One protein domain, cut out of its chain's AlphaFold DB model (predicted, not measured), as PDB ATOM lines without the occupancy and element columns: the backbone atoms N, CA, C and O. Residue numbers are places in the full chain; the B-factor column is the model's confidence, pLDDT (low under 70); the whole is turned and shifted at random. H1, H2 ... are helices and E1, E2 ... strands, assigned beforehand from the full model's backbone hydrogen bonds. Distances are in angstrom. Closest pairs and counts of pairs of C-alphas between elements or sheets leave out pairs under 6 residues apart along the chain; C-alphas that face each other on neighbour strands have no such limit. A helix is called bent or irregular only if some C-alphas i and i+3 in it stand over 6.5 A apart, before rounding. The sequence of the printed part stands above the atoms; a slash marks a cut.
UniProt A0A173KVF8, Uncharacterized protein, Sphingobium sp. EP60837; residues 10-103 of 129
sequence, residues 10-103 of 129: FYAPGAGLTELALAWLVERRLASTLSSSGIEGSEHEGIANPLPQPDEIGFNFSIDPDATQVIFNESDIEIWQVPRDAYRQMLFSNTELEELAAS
ATOM      1  N   PHE A  10    -120.994  21.833  50.603       89.75
ATOM      2  CA  PHE A  10    -120.774  21.671  49.169       89.75
ATOM      3  C   PHE A  10    -121.446  22.805  48.405       89.75
ATOM      4  O   PHE A  10    -122.661  22.996  48.507       89.75
ATOM      5  N   TYR A  11    -120.654  23.558  47.647       90.31
ATOM      6  CA  TYR A  11    -121.148  24.617  46.772       90.31
ATOM      7  C   TYR A  11    -121.078  24.161  45.316       90.31
ATOM      8  O   TYR A  11    -120.006  23.795  44.847       90.31
ATOM      9  N   ALA A  12    -122.209  24.194  44.610       90.56
ATOM     10  CA  ALA A  12    -122.295  23.789  43.211       90.56
ATOM     11  C   ALA A  12    -122.666  24.978  42.309       90.56
ATOM     12  O   ALA A  12    -123.857  25.271  42.164       90.56
ATOM     13  N   PRO A  13    -121.687  25.710  41.741       85.94
ATOM     14  CA  PRO A  13    -121.975  26.846  40.876       85.94
ATOM     15  C   PRO A  13    -122.529  26.388  39.526       85.94
ATOM     16  O   PRO A  13    -121.887  25.643  38.793       85.94
ATOM     17  N   GLY A  14    -123.705  26.906  39.168       84.44
ATOM     18  CA  GLY A  14    -124.286  26.771  37.826       84.44
ATOM     19  C   GLY A  14    -124.010  27.964  36.902       84.44
ATOM     20  O   GLY A  14    -124.611  28.043  35.836       84.44
ATOM     21  N   ALA A  15    -123.180  28.916  37.333       87.81
ATOM     22  CA  ALA A  15    -122.868  30.160  36.629       87.81
ATOM     23  C   ALA A  15    -121.460  30.657  37.025       87.81
ATOM     24  O   ALA A  15    -120.639  29.876  37.511       87.81
ATOM     25  N   GLY A  16    -121.186  31.951  36.823       90.69
ATOM     26  CA  GLY A  16    -119.928  32.597  37.204       90.69
ATOM     27  C   GLY A  16    -119.582  32.459  38.692       90.69
ATOM     28  O   GLY A  16    -120.411  32.081  39.521       90.69
ATOM     29  N   LEU A  17    -118.325  32.761  39.032       93.69
ATOM     30  CA  LEU A  17    -117.762  32.530  40.370       93.69
ATOM     31  C   LEU A  17    -117.694  33.790  41.249       93.69
ATOM     32  O   LEU A  17    -117.110  33.737  42.332       93.69
ATOM     33  N   THR A  18    -118.289  34.902  40.816       96.12
ATOM     34  CA  THR A  18    -118.193  36.218  41.468       96.12
ATOM     35  C   THR A  18    -118.566  36.167  42.948       96.12
ATOM     36  O   THR A  18    -117.782  36.580  43.802       96.12
ATOM     37  N   GLU A  19    -119.723  35.604  43.295       94.62
ATOM     38  CA  GLU A  19    -120.186  35.534  44.684       94.62
ATOM     39  C   GLU A  19    -119.294  34.641  45.548       94.62
ATOM     40  O   GLU A  19    -119.048  34.965  46.710       94.62
ATOM     41  N   LEU A  20    -118.781  33.541  44.989       93.81
ATOM     42  CA  LEU A  20    -117.865  32.657  45.707       93.81
ATOM     43  C   LEU A  20    -116.532  33.366  45.978       93.81
ATOM     44  O   LEU A  20    -116.032  33.312  47.104       93.81
ATOM     45  N   ALA A  21    -115.993  34.069  44.979       95.81
ATOM     46  CA  ALA A  21    -114.770  34.852  45.112       95.81
ATOM     47  C   ALA A  21    -114.938  35.944  46.173       95.81
ATOM     48  O   ALA A  21    -114.133  36.031  47.098       95.81
ATOM     49  N   LEU A  22    -116.022  36.721  46.113       96.81
ATOM     50  CA  LEU A  22    -116.317  37.756  47.104       96.81
ATOM     51  C   LEU A  22    -116.491  37.175  48.514       96.81
ATOM     52  O   LEU A  22    -115.942  37.722  49.471       96.81
ATOM     53  N   ALA A  23    -117.207  36.057  48.658       94.62
ATOM     54  CA  ALA A  23    -117.388  35.397  49.949       94.62
ATOM     55  C   ALA A  23    -116.049  34.948  50.551       94.62
ATOM     56  O   ALA A  23    -115.799  35.179  51.736       94.62
ATOM     57  N   TRP A  24    -115.171  34.360  49.740       95.31
ATOM     58  CA  TRP A  24    -113.842  33.945  50.180       95.31
ATOM     59  C   TRP A  24    -112.928  35.135  50.500       95.31
ATOM     60  O   TRP A  24    -112.225  35.118  51.510       95.31
ATOM     61  N   LEU A  25    -112.963  36.200  49.692       96.00
ATOM     62  CA  LEU A  25    -112.197  37.422  49.943       96.00
ATOM     63  C   LEU A  25    -112.571  38.061  51.288       96.00
ATOM     64  O   LEU A  25    -111.681  38.570  51.972       96.00
ATOM     65  N   VAL A  26    -113.853  38.008  51.669       96.44
ATOM     66  CA  VAL A  26    -114.367  38.507  52.955       96.44
ATOM     67  C   VAL A  26    -114.025  37.571  54.118       96.44
ATOM     68  O   VAL A  26    -113.621  38.048  55.176       96.44
ATOM     69  N   GLU A  27    -114.173  36.257  53.945       93.50
ATOM     70  CA  GLU A  27    -113.919  35.258  54.988       93.50
ATOM     71  C   GLU A  27    -113.050  34.115  54.456       93.50
ATOM     72  O   GLU A  27    -113.535  33.089  53.975       93.50
ATOM     73  N   ARG A  28    -111.732  34.269  54.598       92.25
ATOM     74  CA  ARG A  28    -110.750  33.292  54.101       92.25
ATOM     75  C   ARG A  28    -110.895  31.921  54.766       92.25
ATOM     76  O   ARG A  28    -110.582  30.910  54.138       92.25
ATOM     77  N   ARG A  29    -111.422  31.846  56.001       89.12
ATOM     78  CA  ARG A  29    -111.654  30.572  56.708       89.12
ATOM     79  C   ARG A  29    -112.686  29.688  56.006       89.12
ATOM     80  O   ARG A  29    -112.711  28.484  56.268       89.12
ATOM     81  N   LEU A  30    -113.495  30.249  55.101       86.75
ATOM     82  CA  LEU A  30    -114.466  29.514  54.291       86.75
ATOM     83  C   LEU A  30    -113.832  28.294  53.604       86.75
ATOM     84  O   LEU A  30    -114.430  27.220  53.624       86.75
ATOM     85  N   ALA A  31    -112.596  28.433  53.109       86.19
ATOM     86  CA  ALA A  31    -111.856  27.369  52.424       86.19
ATOM     87  C   ALA A  31    -111.679  26.088  53.260       86.19
ATOM     88  O   ALA A  31    -111.650  24.995  52.715       86.19
ATOM     89  N   SER A  32    -111.633  26.194  54.594       83.75
ATOM     90  CA  SER A  32    -111.461  25.028  55.480       83.75
ATOM     91  C   SER A  32    -112.719  24.173  55.662       83.75
ATOM     92  O   SER A  32    -112.665  23.124  56.299       83.75
ATOM     93  N   THR A  33    -113.862  24.629  55.150       82.31
ATOM     94  CA  THR A  33    -115.165  23.973  55.361       82.31
ATOM     95  C   THR A  33    -116.023  23.886  54.113       82.31
ATOM     96  O   THR A  33    -117.115  23.327  54.176       82.31
ATOM     97  N   LEU A  34    -115.574  24.497  53.018       86.69
ATOM     98  CA  LEU A  34    -116.285  24.533  51.757       86.69
ATOM     99  C   LEU A  34    -115.480  23.753  50.726       86.69
ATOM    100  O   LEU A  34    -114.324  24.083  50.473       86.69
ATOM    101  N   SER A  35    -116.137  22.785  50.097       85.62
ATOM    102  CA  SER A  35    -115.657  22.161  48.866       85.62
ATOM    103  C   SER A  35    -116.587  22.600  47.737       85.62
ATOM    104  O   SER A  35    -117.814  22.520  47.854       85.62
ATOM    105  N   SER A  36    -116.022  23.105  46.645       79.69
ATOM    106  CA  SER A  36    -116.797  23.509  45.474       79.69
ATOM    107  C   SER A  36    -116.844  22.356  44.479       79.69
ATOM    108  O   SER A  36    -115.800  21.833  44.101       79.69
ATOM    109  N   SER A  37    -118.034  21.968  44.026       74.94
ATOM    110  CA  SER A  37    -118.239  20.879  43.066       74.94
ATOM    111  C   SER A  37    -118.961  21.342  41.811       74.94
ATOM    112  O   SER A  37    -119.766  22.255  41.857       74.94
ATOM    113  N   GLY A  38    -118.684  20.731  40.660       67.56
ATOM    114  CA  GLY A  38    -119.425  21.055  39.435       67.56
ATOM    115  C   GLY A  38    -119.016  22.367  38.774       67.56
ATOM    116  O   GLY A  38    -119.774  22.898  37.970       67.56
ATOM    117  N   ILE A  39    -117.821  22.882  39.077       69.56
ATOM    118  CA  ILE A  39    -117.254  23.976  38.288       69.56
ATOM    119  C   ILE A  39    -116.954  23.430  36.889       69.56
ATOM    120  O   ILE A  39    -116.256  22.424  36.750       69.56
ATOM    121  N   GLU A  40    -117.504  24.069  35.859       73.81
ATOM    122  CA  GLU A  40    -117.208  23.724  34.470       73.81
ATOM    123  C   GLU A  40    -115.698  23.797  34.232       73.81
ATOM    124  O   GLU A  40    -115.086  24.809  34.541       73.81
ATOM    125  N   GLY A  41    -115.109  22.734  33.689       72.12
ATOM    126  CA  GLY A  41    -113.715  22.722  33.242       72.12
ATOM    127  C   GLY A  41    -113.612  22.638  31.720       72.12
ATOM    128  O   GLY A  41    -114.494  22.079  31.058       72.12
ATOM    129  N   SER A  42    -112.512  23.150  31.163       72.25
ATOM    130  CA  SER A  42    -112.170  22.929  29.752       72.25
ATOM    131  C   SER A  42    -112.003  21.433  29.449       72.25
ATOM    132  O   SER A  42    -111.736  20.627  30.343       72.25
ATOM    133  N   GLU A  43    -112.167  21.047  28.181       74.62
ATOM    134  CA  GLU A  43    -111.890  19.672  27.756       74.62
ATOM    135  C   GLU A  43    -110.405  19.338  27.950       74.62
ATOM    136  O   GLU A  43    -109.530  20.148  27.637       74.62
ATOM    137  N   HIS A  44    -110.122  18.131  28.438       72.06
ATOM    138  CA  HIS A  44    -108.753  17.639  28.543       72.06
ATOM    139  C   HIS A  44    -108.365  16.911  27.254       72.06
ATOM    140  O   HIS A  44    -109.133  16.113  26.705       72.06
ATOM    141  N   GLU A  45    -107.146  17.158  26.773       71.94
ATOM    142  CA  GLU A  45    -106.641  16.506  25.568       71.94
ATOM    143  C   GLU A  45    -106.634  14.976  25.711       71.94
ATOM    144  O   GLU A  45    -106.254  14.419  26.741       71.94
ATOM    145  N   GLY A  46    -107.038  14.280  24.646       73.88
ATOM    146  CA  GLY A  46    -106.978  12.819  24.571       73.88
ATOM    147  C   GLY A  46    -108.125  12.062  25.250       73.88
ATOM    148  O   GLY A  46    -108.140  10.837  25.159       73.88
ATOM    149  N   ILE A  47    -109.095  12.744  25.875       75.31
ATOM    150  CA  ILE A  47    -110.250  12.081  26.512       75.31
ATOM    151  C   ILE A  47    -111.409  11.862  25.531       75.31
ATOM    152  O   ILE A  47    -112.024  10.796  25.524       75.31
ATOM    153  N   ALA A  48    -111.702  12.838  24.671       74.38
ATOM    154  CA  ALA A  48    -112.806  12.754  23.721       74.38
ATOM    155  C   ALA A  48    -112.465  13.418  22.379       74.38
ATOM    156  O   ALA A  48    -111.495  14.165  22.261       74.38
ATOM    157  N   ASN A  49    -113.253  13.120  21.338       76.00
ATOM    158  CA  ASN A  49    -113.037  13.705  20.012       76.00
ATOM    159  C   ASN A  49    -113.228  15.232  20.084       76.00
ATOM    160  O   ASN A  49    -114.288  15.657  20.573       76.00
ATOM    161  N   PRO A  50    -112.259  16.043  19.619       71.00
ATOM    162  CA  PRO A  50    -112.335  17.494  19.723       71.00
ATOM    163  C   PRO A  50    -113.574  18.037  19.015       71.00
ATOM    164  O   PRO A  50    -113.974  17.556  17.949       71.00
ATOM    165  N   LEU A  51    -114.186  19.049  19.625       69.31
ATOM    166  CA  LEU A  51    -115.280  19.779  19.001       69.31
ATOM    167  C   LEU A  51    -114.770  20.575  17.787       69.31
ATOM    168  O   LEU A  51    -113.630  21.049  17.785       69.31
ATOM    169  N   PRO A  52    -115.603  20.771  16.749       68.25
ATOM    170  CA  PRO A  52    -115.313  21.770  15.733       68.25
ATOM    171  C   PRO A  52    -115.331  23.145  16.410       68.25
ATOM    172  O   PRO A  52    -116.380  23.549  16.898       68.25
ATOM    173  N   GLN A  53    -114.196  23.853  16.412       69.06
ATOM    174  CA  GLN A  53    -114.014  25.146  17.096       69.06
ATOM    175  C   GLN A  53    -114.225  25.040  18.619       69.06
ATOM    176  O   GLN A  53    -115.249  25.492  19.127       69.06
ATOM    177  N   PRO A  54    -113.291  24.414  19.358       68.75
ATOM    178  CA  PRO A  54    -113.392  24.374  20.810       68.75
ATOM    179  C   PRO A  54    -113.297  25.797  21.370       68.75
ATOM    180  O   PRO A  54    -112.428  26.571  20.966       68.75
ATOM    181  N   ASP A  55    -114.196  26.131  22.293       67.56
ATOM    182  CA  ASP A  55    -114.104  27.378  23.048       67.56
ATOM    183  C   ASP A  55    -112.794  27.373  23.853       67.56
ATOM    184  O   ASP A  55    -112.489  26.398  24.543       67.56
ATOM    185  N   GLU A  56    -112.013  28.455  23.772       69.12
ATOM    186  CA  GLU A  56    -110.754  28.577  24.526       69.12
ATOM    187  C   GLU A  56    -110.998  28.696  26.042       69.12
ATOM    188  O   GLU A  56    -110.134  28.342  26.845       69.12
ATOM    189  N   ILE A  57    -112.188  29.164  26.439       76.62
ATOM    190  CA  ILE A  57    -112.606  29.359  27.829       76.62
ATOM    191  C   ILE A  57    -114.010  28.780  28.049       76.62
ATOM    192  O   ILE A  57    -114.905  28.977  27.228       76.62
ATOM    193  N   GLY A  58    -114.208  28.062  29.160       78.00
ATOM    194  CA  GLY A  58    -115.529  27.572  29.567       78.00
ATOM    195  C   GLY A  58    -116.516  28.721  29.800       78.00
ATOM    196  O   GLY A  58    -116.118  29.819  30.203       78.00
ATOM    197  N   PHE A  59    -117.808  28.475  29.571       83.44
ATOM    198  CA  PHE A  59    -118.839  29.512  29.665       83.44
ATOM    199  C   PHE A  59    -118.846  30.162  31.053       83.44
ATOM    200  O   PHE A  59    -118.764  31.390  31.151       83.44
ATOM    201  N   ASN A  60    -118.833  29.362  32.122       85.88
ATOM    202  CA  ASN A  60    -118.864  29.885  33.491       85.88
ATOM    203  C   ASN A  60    -117.638  30.746  33.831       85.88
ATOM    204  O   ASN A  60    -117.766  31.734  34.553       85.88
ATOM    205  N   PHE A  61    -116.465  30.409  33.290       88.56
ATOM    206  CA  PHE A  61    -115.236  31.186  33.488       88.56
ATOM    207  C   PHE A  61    -115.260  32.516  32.741       88.56
ATOM    208  O   PHE A  61    -114.720  33.510  33.218       88.56
ATOM    209  N   SER A  62    -115.910  32.554  31.578       90.06
ATOM    210  CA  SER A  62    -116.002  33.773  30.772       90.06
ATOM    211  C   SER A  62    -116.906  34.852  31.381       90.06
ATOM    212  O   SER A  62    -116.761  36.022  31.029       90.06
ATOM    213  N   ILE A  63    -117.818  34.484  32.292       93.06
ATOM    214  CA  ILE A  63    -118.740  35.426  32.948       93.06
ATOM    215  C   ILE A  63    -117.972  36.436  33.809       93.06
ATOM    216  O   ILE A  63    -118.293  37.623  33.785       93.06
ATOM    217  N   ASP A  64    -116.970  35.965  34.552       94.62
ATOM    218  CA  ASP A  64    -116.106  36.793  35.397       94.62
ATOM    219  C   ASP A  64    -114.703  36.160  35.496       94.62
ATOM    220  O   ASP A  64    -114.429  35.375  36.414       94.62
ATOM    221  N   PRO A  65    -113.808  36.476  34.541       93.38
ATOM    222  CA  PRO A  65    -112.461  35.913  34.510       93.38
ATOM    223  C   PRO A  65    -111.621  36.273  35.740       93.38
ATOM    224  O   PRO A  65    -110.766  35.483  36.141       93.38
ATOM    225  N   ASP A  66    -111.865  37.433  36.355       96.44
ATOM    226  CA  ASP A  66    -111.131  37.878  37.541       96.44
ATOM    227  C   ASP A  66    -111.533  37.034  38.755       96.44
ATOM    228  O   ASP A  66    -110.672  36.526  39.476       96.44
ATOM    229  N   ALA A  67    -112.834  36.784  38.946       95.38
ATOM    230  CA  ALA A  67    -113.304  35.865  39.981       95.38
ATOM    231  C   ALA A  67    -112.779  34.437  39.766       95.38
ATOM    232  O   ALA A  67    -112.395  33.771  40.732       95.38
ATOM    233  N   THR A  68    -112.702  33.969  38.515       93.00
ATOM    234  CA  THR A  68    -112.061  32.686  38.193       93.00
ATOM    235  C   THR A  68    -110.594  32.678  38.614       93.00
ATOM    236  O   THR A  68    -110.165  31.731  39.272       93.00
ATOM    237  N   GLN A  69    -109.826  33.729  38.317       94.12
ATOM    238  CA  GLN A  69    -108.426  33.815  38.745       94.12
ATOM    239  C   GLN A  69    -108.287  33.811  40.268       94.12
ATOM    240  O   GLN A  69    -107.450  33.076  40.786       94.12
ATOM    241  N   VAL A  70    -109.123  34.556  40.994       96.25
ATOM    242  CA  VAL A  70    -109.111  34.565  42.466       96.25
ATOM    243  C   VAL A  70    -109.337  33.156  43.019       96.25
ATOM    244  O   VAL A  70    -108.581  32.695  43.875       96.25
ATOM    245  N   ILE A  71    -110.345  32.442  42.518       93.56
ATOM    246  CA  ILE A  71    -110.667  31.097  43.007       93.56
ATOM    247  C   ILE A  71    -109.564  30.089  42.670       93.56
ATOM    248  O   ILE A  71    -109.147  29.342  43.553       93.56
ATOM    249  N   PHE A  72    -109.061  30.067  41.437       92.00
ATOM    250  CA  PHE A  72    -108.105  29.041  41.008       92.00
ATOM    251  C   PHE A  72    -106.649  29.328  41.391       92.00
ATOM    252  O   PHE A  72    -105.885  28.383  41.578       92.00
ATOM    253  N   ASN A  73    -106.251  30.598  41.492       94.69
ATOM    254  CA  ASN A  73    -104.851  30.965  41.717       94.69
ATOM    255  C   ASN A  73    -104.564  31.390  43.158       94.69
ATOM    256  O   ASN A  73    -103.432  31.232  43.614       94.69
ATOM    257  N   GLU A  74    -105.546  31.966  43.857       95.50
ATOM    258  CA  GLU A  74    -105.331  32.530  45.193       95.50
ATOM    259  C   GLU A  74    -106.020  31.740  46.306       95.50
ATOM    260  O   GLU A  74    -105.568  31.804  47.451       95.50
ATOM    261  N   SER A  75    -107.123  31.046  46.009       93.88
ATOM    262  CA  SER A  75    -107.917  30.378  47.037       93.88
ATOM    263  C   SER A  75    -107.419  28.985  47.400       93.88
ATOM    264  O   SER A  75    -106.981  28.220  46.551       93.88
ATOM    265  N   ASP A  76    -107.568  28.641  48.681       93.19
ATOM    266  CA  ASP A  76    -107.318  27.292  49.202       93.19
ATOM    267  C   ASP A  76    -108.592  26.419  49.176       93.19
ATOM    268  O   ASP A  76    -108.684  25.425  49.898       93.19
ATOM    269  N   ILE A  77    -109.623  26.822  48.421       93.00
ATOM    270  CA  ILE A  77    -110.876  26.064  48.312       93.00
ATOM    271  C   ILE A  77    -110.602  24.779  47.528       93.00
ATOM    272  O   ILE A  77    -110.010  24.803  46.451       93.00
ATOM    273  N   GLU A  78    -111.080  23.647  48.040       91.62
ATOM    274  CA  GLU A  78    -111.063  22.399  47.282       91.62
ATOM    275  C   GLU A  78    -112.033  22.496  46.095       91.62
ATOM    276  O   GLU A  78    -113.233  22.725  46.280       91.62
ATOM    277  N   ILE A  79    -111.521  22.303  44.876       89.06
ATOM    278  CA  ILE A  79    -112.286  22.438  43.631       89.06
ATOM    279  C   ILE A  79    -112.420  21.081  42.939       89.06
ATOM    280  O   ILE A  79    -111.436  20.464  42.533       89.06
ATOM    281  N   TRP A  80    -113.665  20.672  42.714       88.19
ATOM    282  CA  TRP A  80    -114.040  19.554  41.858       88.19
ATOM    283  C   TRP A  80    -114.623  20.085  40.550       88.19
ATOM    284  O   TRP A  80    -115.724  20.645  40.522       88.19
ATOM    285  N   GLN A  81    -113.881  19.892  39.460       86.38
ATOM    286  CA  GLN A  81    -114.326  20.277  38.124       86.38
ATOM    287  C   GLN A  81    -115.133  19.160  37.467       86.38
ATOM    288  O   GLN A  81    -114.791  17.981  37.580       86.38
ATOM    289  N   VAL A  82    -116.176  19.542  36.735       85.75
ATOM    290  CA  VAL A  82    -116.880  18.661  35.800       85.75
ATOM    291  C   VAL A  82    -116.583  19.180  34.393       85.75
ATOM    292  O   VAL A  82    -117.160  20.189  33.978       85.75
ATOM    293  N   PRO A  83    -115.635  18.558  33.677       81.62
ATOM    294  CA  PRO A  83    -115.214  19.043  32.373       81.62
ATOM    295  C   PRO A  83    -116.285  18.814  31.300       81.62
ATOM    296  O   PRO A  83    -117.169  17.957  31.426       81.62
ATOM    297  N   ARG A  84    -116.203  19.597  30.223       79.94
ATOM    298  CA  ARG A  84    -117.166  19.573  29.110       79.94
ATOM    299  C   ARG A  84    -117.325  18.228  28.422       79.94
ATOM    300  O   ARG A  84    -118.433  17.868  28.018       79.94
ATOM    301  N   ASP A  85    -116.249  17.466  28.324       80.44
ATOM    302  CA  ASP A  85    -116.260  16.111  27.782       80.44
ATOM    303  C   ASP A  85    -117.113  15.138  28.609       80.44
ATOM    304  O   ASP A  85    -117.742  14.256  28.019       80.44
ATOM    305  N   ALA A  86    -117.202  15.335  29.928       82.94
ATOM    306  CA  ALA A  86    -118.041  14.546  30.821       82.94
ATOM    307  C   ALA A  86    -119.529  14.870  30.636       82.94
ATOM    308  O   ALA A  86    -120.330  13.964  30.392       82.94
ATOM    309  N   TYR A  87    -119.924  16.148  30.705       77.75
ATOM    310  CA  TYR A  87    -121.350  16.490  30.645       77.75
ATOM    311  C   TYR A  87    -121.947  16.367  29.234       77.75
ATOM    312  O   TYR A  87    -123.137  16.079  29.111       77.75
ATOM    313  N   ARG A  88    -121.152  16.475  28.154       79.62
ATOM    314  CA  ARG A  88    -121.662  16.267  26.779       79.62
ATOM    315  C   ARG A  88    -122.034  14.817  26.453       79.62
ATOM    316  O   ARG A  88    -122.635  14.577  25.409       79.62
ATOM    317  N   GLN A  89    -121.684  13.857  27.314       82.00
ATOM    318  CA  GLN A  89    -122.160  12.473  27.189       82.00
ATOM    319  C   GLN A  89    -123.618  12.317  27.639       82.00
ATOM    320  O   GLN A  89    -124.265  11.338  27.267       82.00
ATOM    321  N   MET A  90    -124.147  13.257  28.432       82.69
ATOM    322  CA  MET A  90    -125.528  13.213  28.906       82.69
ATOM    323  C   MET A  90    -126.476  13.709  27.810       82.69
ATOM    324  O   MET A  90    -126.895  14.865  27.784       82.69
ATOM    325  N   LEU A  91    -126.790  12.817  26.874       84.00
ATOM    326  CA  LEU A  91    -127.747  13.079  25.807       84.00
ATOM    327  C   LEU A  91    -129.174  12.886  26.326       84.00
ATOM    328  O   LEU A  91    -129.484  11.854  26.912       84.00
ATOM    329  N   PHE A  92    -130.033  13.867  26.060       85.75
ATOM    330  CA  PHE A  92    -131.481  13.761  26.210       85.75
ATOM    331  C   PHE A  92    -132.114  13.741  24.823       85.75
ATOM    332  O   PHE A  92    -131.790  14.574  23.969       85.75
ATOM    333  N   SER A  93    -133.010  12.792  24.582       90.88
ATOM    334  CA  SER A  93    -133.817  12.772  23.367       90.88
ATOM    335  C   SER A  93    -134.914  13.837  23.426       90.88
ATOM    336  O   SER A  93    -135.389  14.221  24.496       90.88
ATOM    337  N   ASN A  94    -135.368  14.289  22.255       92.75
ATOM    338  CA  ASN A  94    -136.526  15.184  22.181       92.75
ATOM    339  C   ASN A  94    -137.776  14.538  22.803       92.75
ATOM    340  O   ASN A  94    -138.557  15.233  23.437       92.75
ATOM    341  N   THR A  95    -137.929  13.215  22.681       94.44
ATOM    342  CA  THR A  95    -139.039  12.473  23.290       94.44
ATOM    343  C   THR A  95    -138.997  12.534  24.818       94.44
ATOM    344  O   THR A  95    -140.009  12.860  25.423       94.44
ATOM    345  N   GLU A  96    -137.838  12.320  25.451       91.12
ATOM    346  CA  GLU A  96    -137.704  12.450  26.916       91.12
ATOM    347  C   GLU A  96    -137.995  13.881  27.397       91.12
ATOM    348  O   GLU A  96    -138.601  14.077  28.450       91.12
ATOM    349  N   LEU A  97    -137.602  14.898  26.620       90.06
ATOM    350  CA  LEU A  97    -137.932  16.295  26.923       90.06
ATOM    351  C   LEU A  97    -139.439  16.575  26.810       90.06
ATOM    352  O   LEU A  97    -139.991  17.283  27.653       90.06
ATOM    353  N   GLU A  98    -140.104  16.027  25.792       91.38
ATOM    354  CA  GLU A  98    -141.556  16.140  25.602       91.38
ATOM    355  C   GLU A  98    -142.330  15.439  26.728       91.38
ATOM    356  O   GLU A  98    -143.300  15.998  27.244       91.38
ATOM    357  N   GLU A  99    -141.876  14.261  27.161       90.62
ATOM    358  CA  GLU A  99    -142.452  13.523  28.291       90.62
ATOM    359  C   GLU A  99    -142.304  14.295  29.609       90.62
ATOM    360  O   GLU A  99    -143.287  14.469  30.332       90.62
ATOM    361  N   LEU A 100    -141.119  14.850  29.893       87.19
ATOM    362  CA  LEU A 100    -140.903  15.706  31.067       87.19
ATOM    363  C   LEU A 100    -141.782  16.961  31.041       87.19
ATOM    364  O   LEU A 100    -142.313  17.366  32.075       87.19
ATOM    365  N   ALA A 101    -141.960  17.582  29.873       86.19
ATOM    366  CA  ALA A 101    -142.826  18.750  29.726       86.19
ATOM    367  C   ALA A 101    -144.317  18.410  29.920       86.19
ATOM    368  O   ALA A 101    -145.078  19.244  30.415       86.19
ATOM    369  N   ALA A 102    -144.734  17.196  29.544       87.00
ATOM    370  CA  ALA A 102    -146.101  16.701  29.702       87.00
ATOM    371  C   ALA A 102    -146.423  16.215  31.130       87.00
ATOM    372  O   ALA A 102    -147.600  16.174  31.497       87.00
ATOM    373  N   SER A 103    -145.400  15.909  31.937       77.50
ATOM    374  CA  SER A 103    -145.502  15.493  33.343       77.50
ATOM    375  C   SER A 103    -144.989  16.589  34.297       77.50
ATOM    376  O   SER A 103    -143.919  16.453  34.892       77.50
TER     377      SER A 103
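What this domain is: This is residues 10 to 103 of the 129 residues of an uncharacterized protein of Sphingobium sp. EP60837 (UniProt A0A173KVF8). What does the model look like? A bent ribbon of two parallel strands, E1 and E2, has helices H1 and H4 packed together to one side of it, a long loop beyond one end, and a tail, residues 90 to 103, that sticks out free with H6 in it. How is it made up? The 94 printed residues hold H1 H2 E1 H3 H4 E2 H5 H6 in that order, six helices and two strands, a mixed class. How compact is it? It is loose, with a radius of gyration of the C-alphas of 16.1 A and spans of 46 by 36 by 20 A.

Where its parts are: Where are the strands? E1 is residues 34 to 41, 18.8 A long, from C-alpha 34 at (-116.285, 24.533, 51.757); E2 is residues 78 to 83, 15.8 A. Where are the helices? H1 is residues 18 to 26, 12.3 A; H2 28 to 32; H3 59 to 63; H4 65 to 74, 13.3 A; H5 84 to 87; H6 94 to 102, 12.3 A, ending at C-alpha 102 at (-146.101, 16.701, 29.702).

How they stand to each other: How do the strands pair? E1 and E2 are parallel at 24 degrees, with N 36 and O 78 2.8 A apart, within hydrogen-bond range; E1 bends by 58 degrees at residue 38. E1, H3 H4, E2 form a strand-helix-strand unit, parallel neighbour strands with helices between, its crossover right-handed. Which helices meet? H1 and H4 touch, the same way at a steep tilt of 43 degrees; their closest C-alphas, Thr 18 and Ala 67, are 5.1 A apart. H1 and H2 only just touch, only at the corner, with 3 pairs of C-alphas within 8 A, the closest Trp 24 and Leu 30 at 6.1 A. Are the helix backbones complete? Every O i to N i+4 pair is within hydrogen-bond range in H1, H3, H4 and H6; H2 has 0 of 1, but 2 of 2 O i to N i+3 pairs, and H5 is too short for an O i to N i+4 pair.

The domain as a whole: How large is it? The two C-alphas farthest apart, of Arg 29 and Thr 95, are 46.8 A apart; the printed part has no cut. Where is it loose or uncertain? The link from E1 to H3 is long, 17 residues, and pLDDT is under 70 at residues 38 to 39 and 51 to 56.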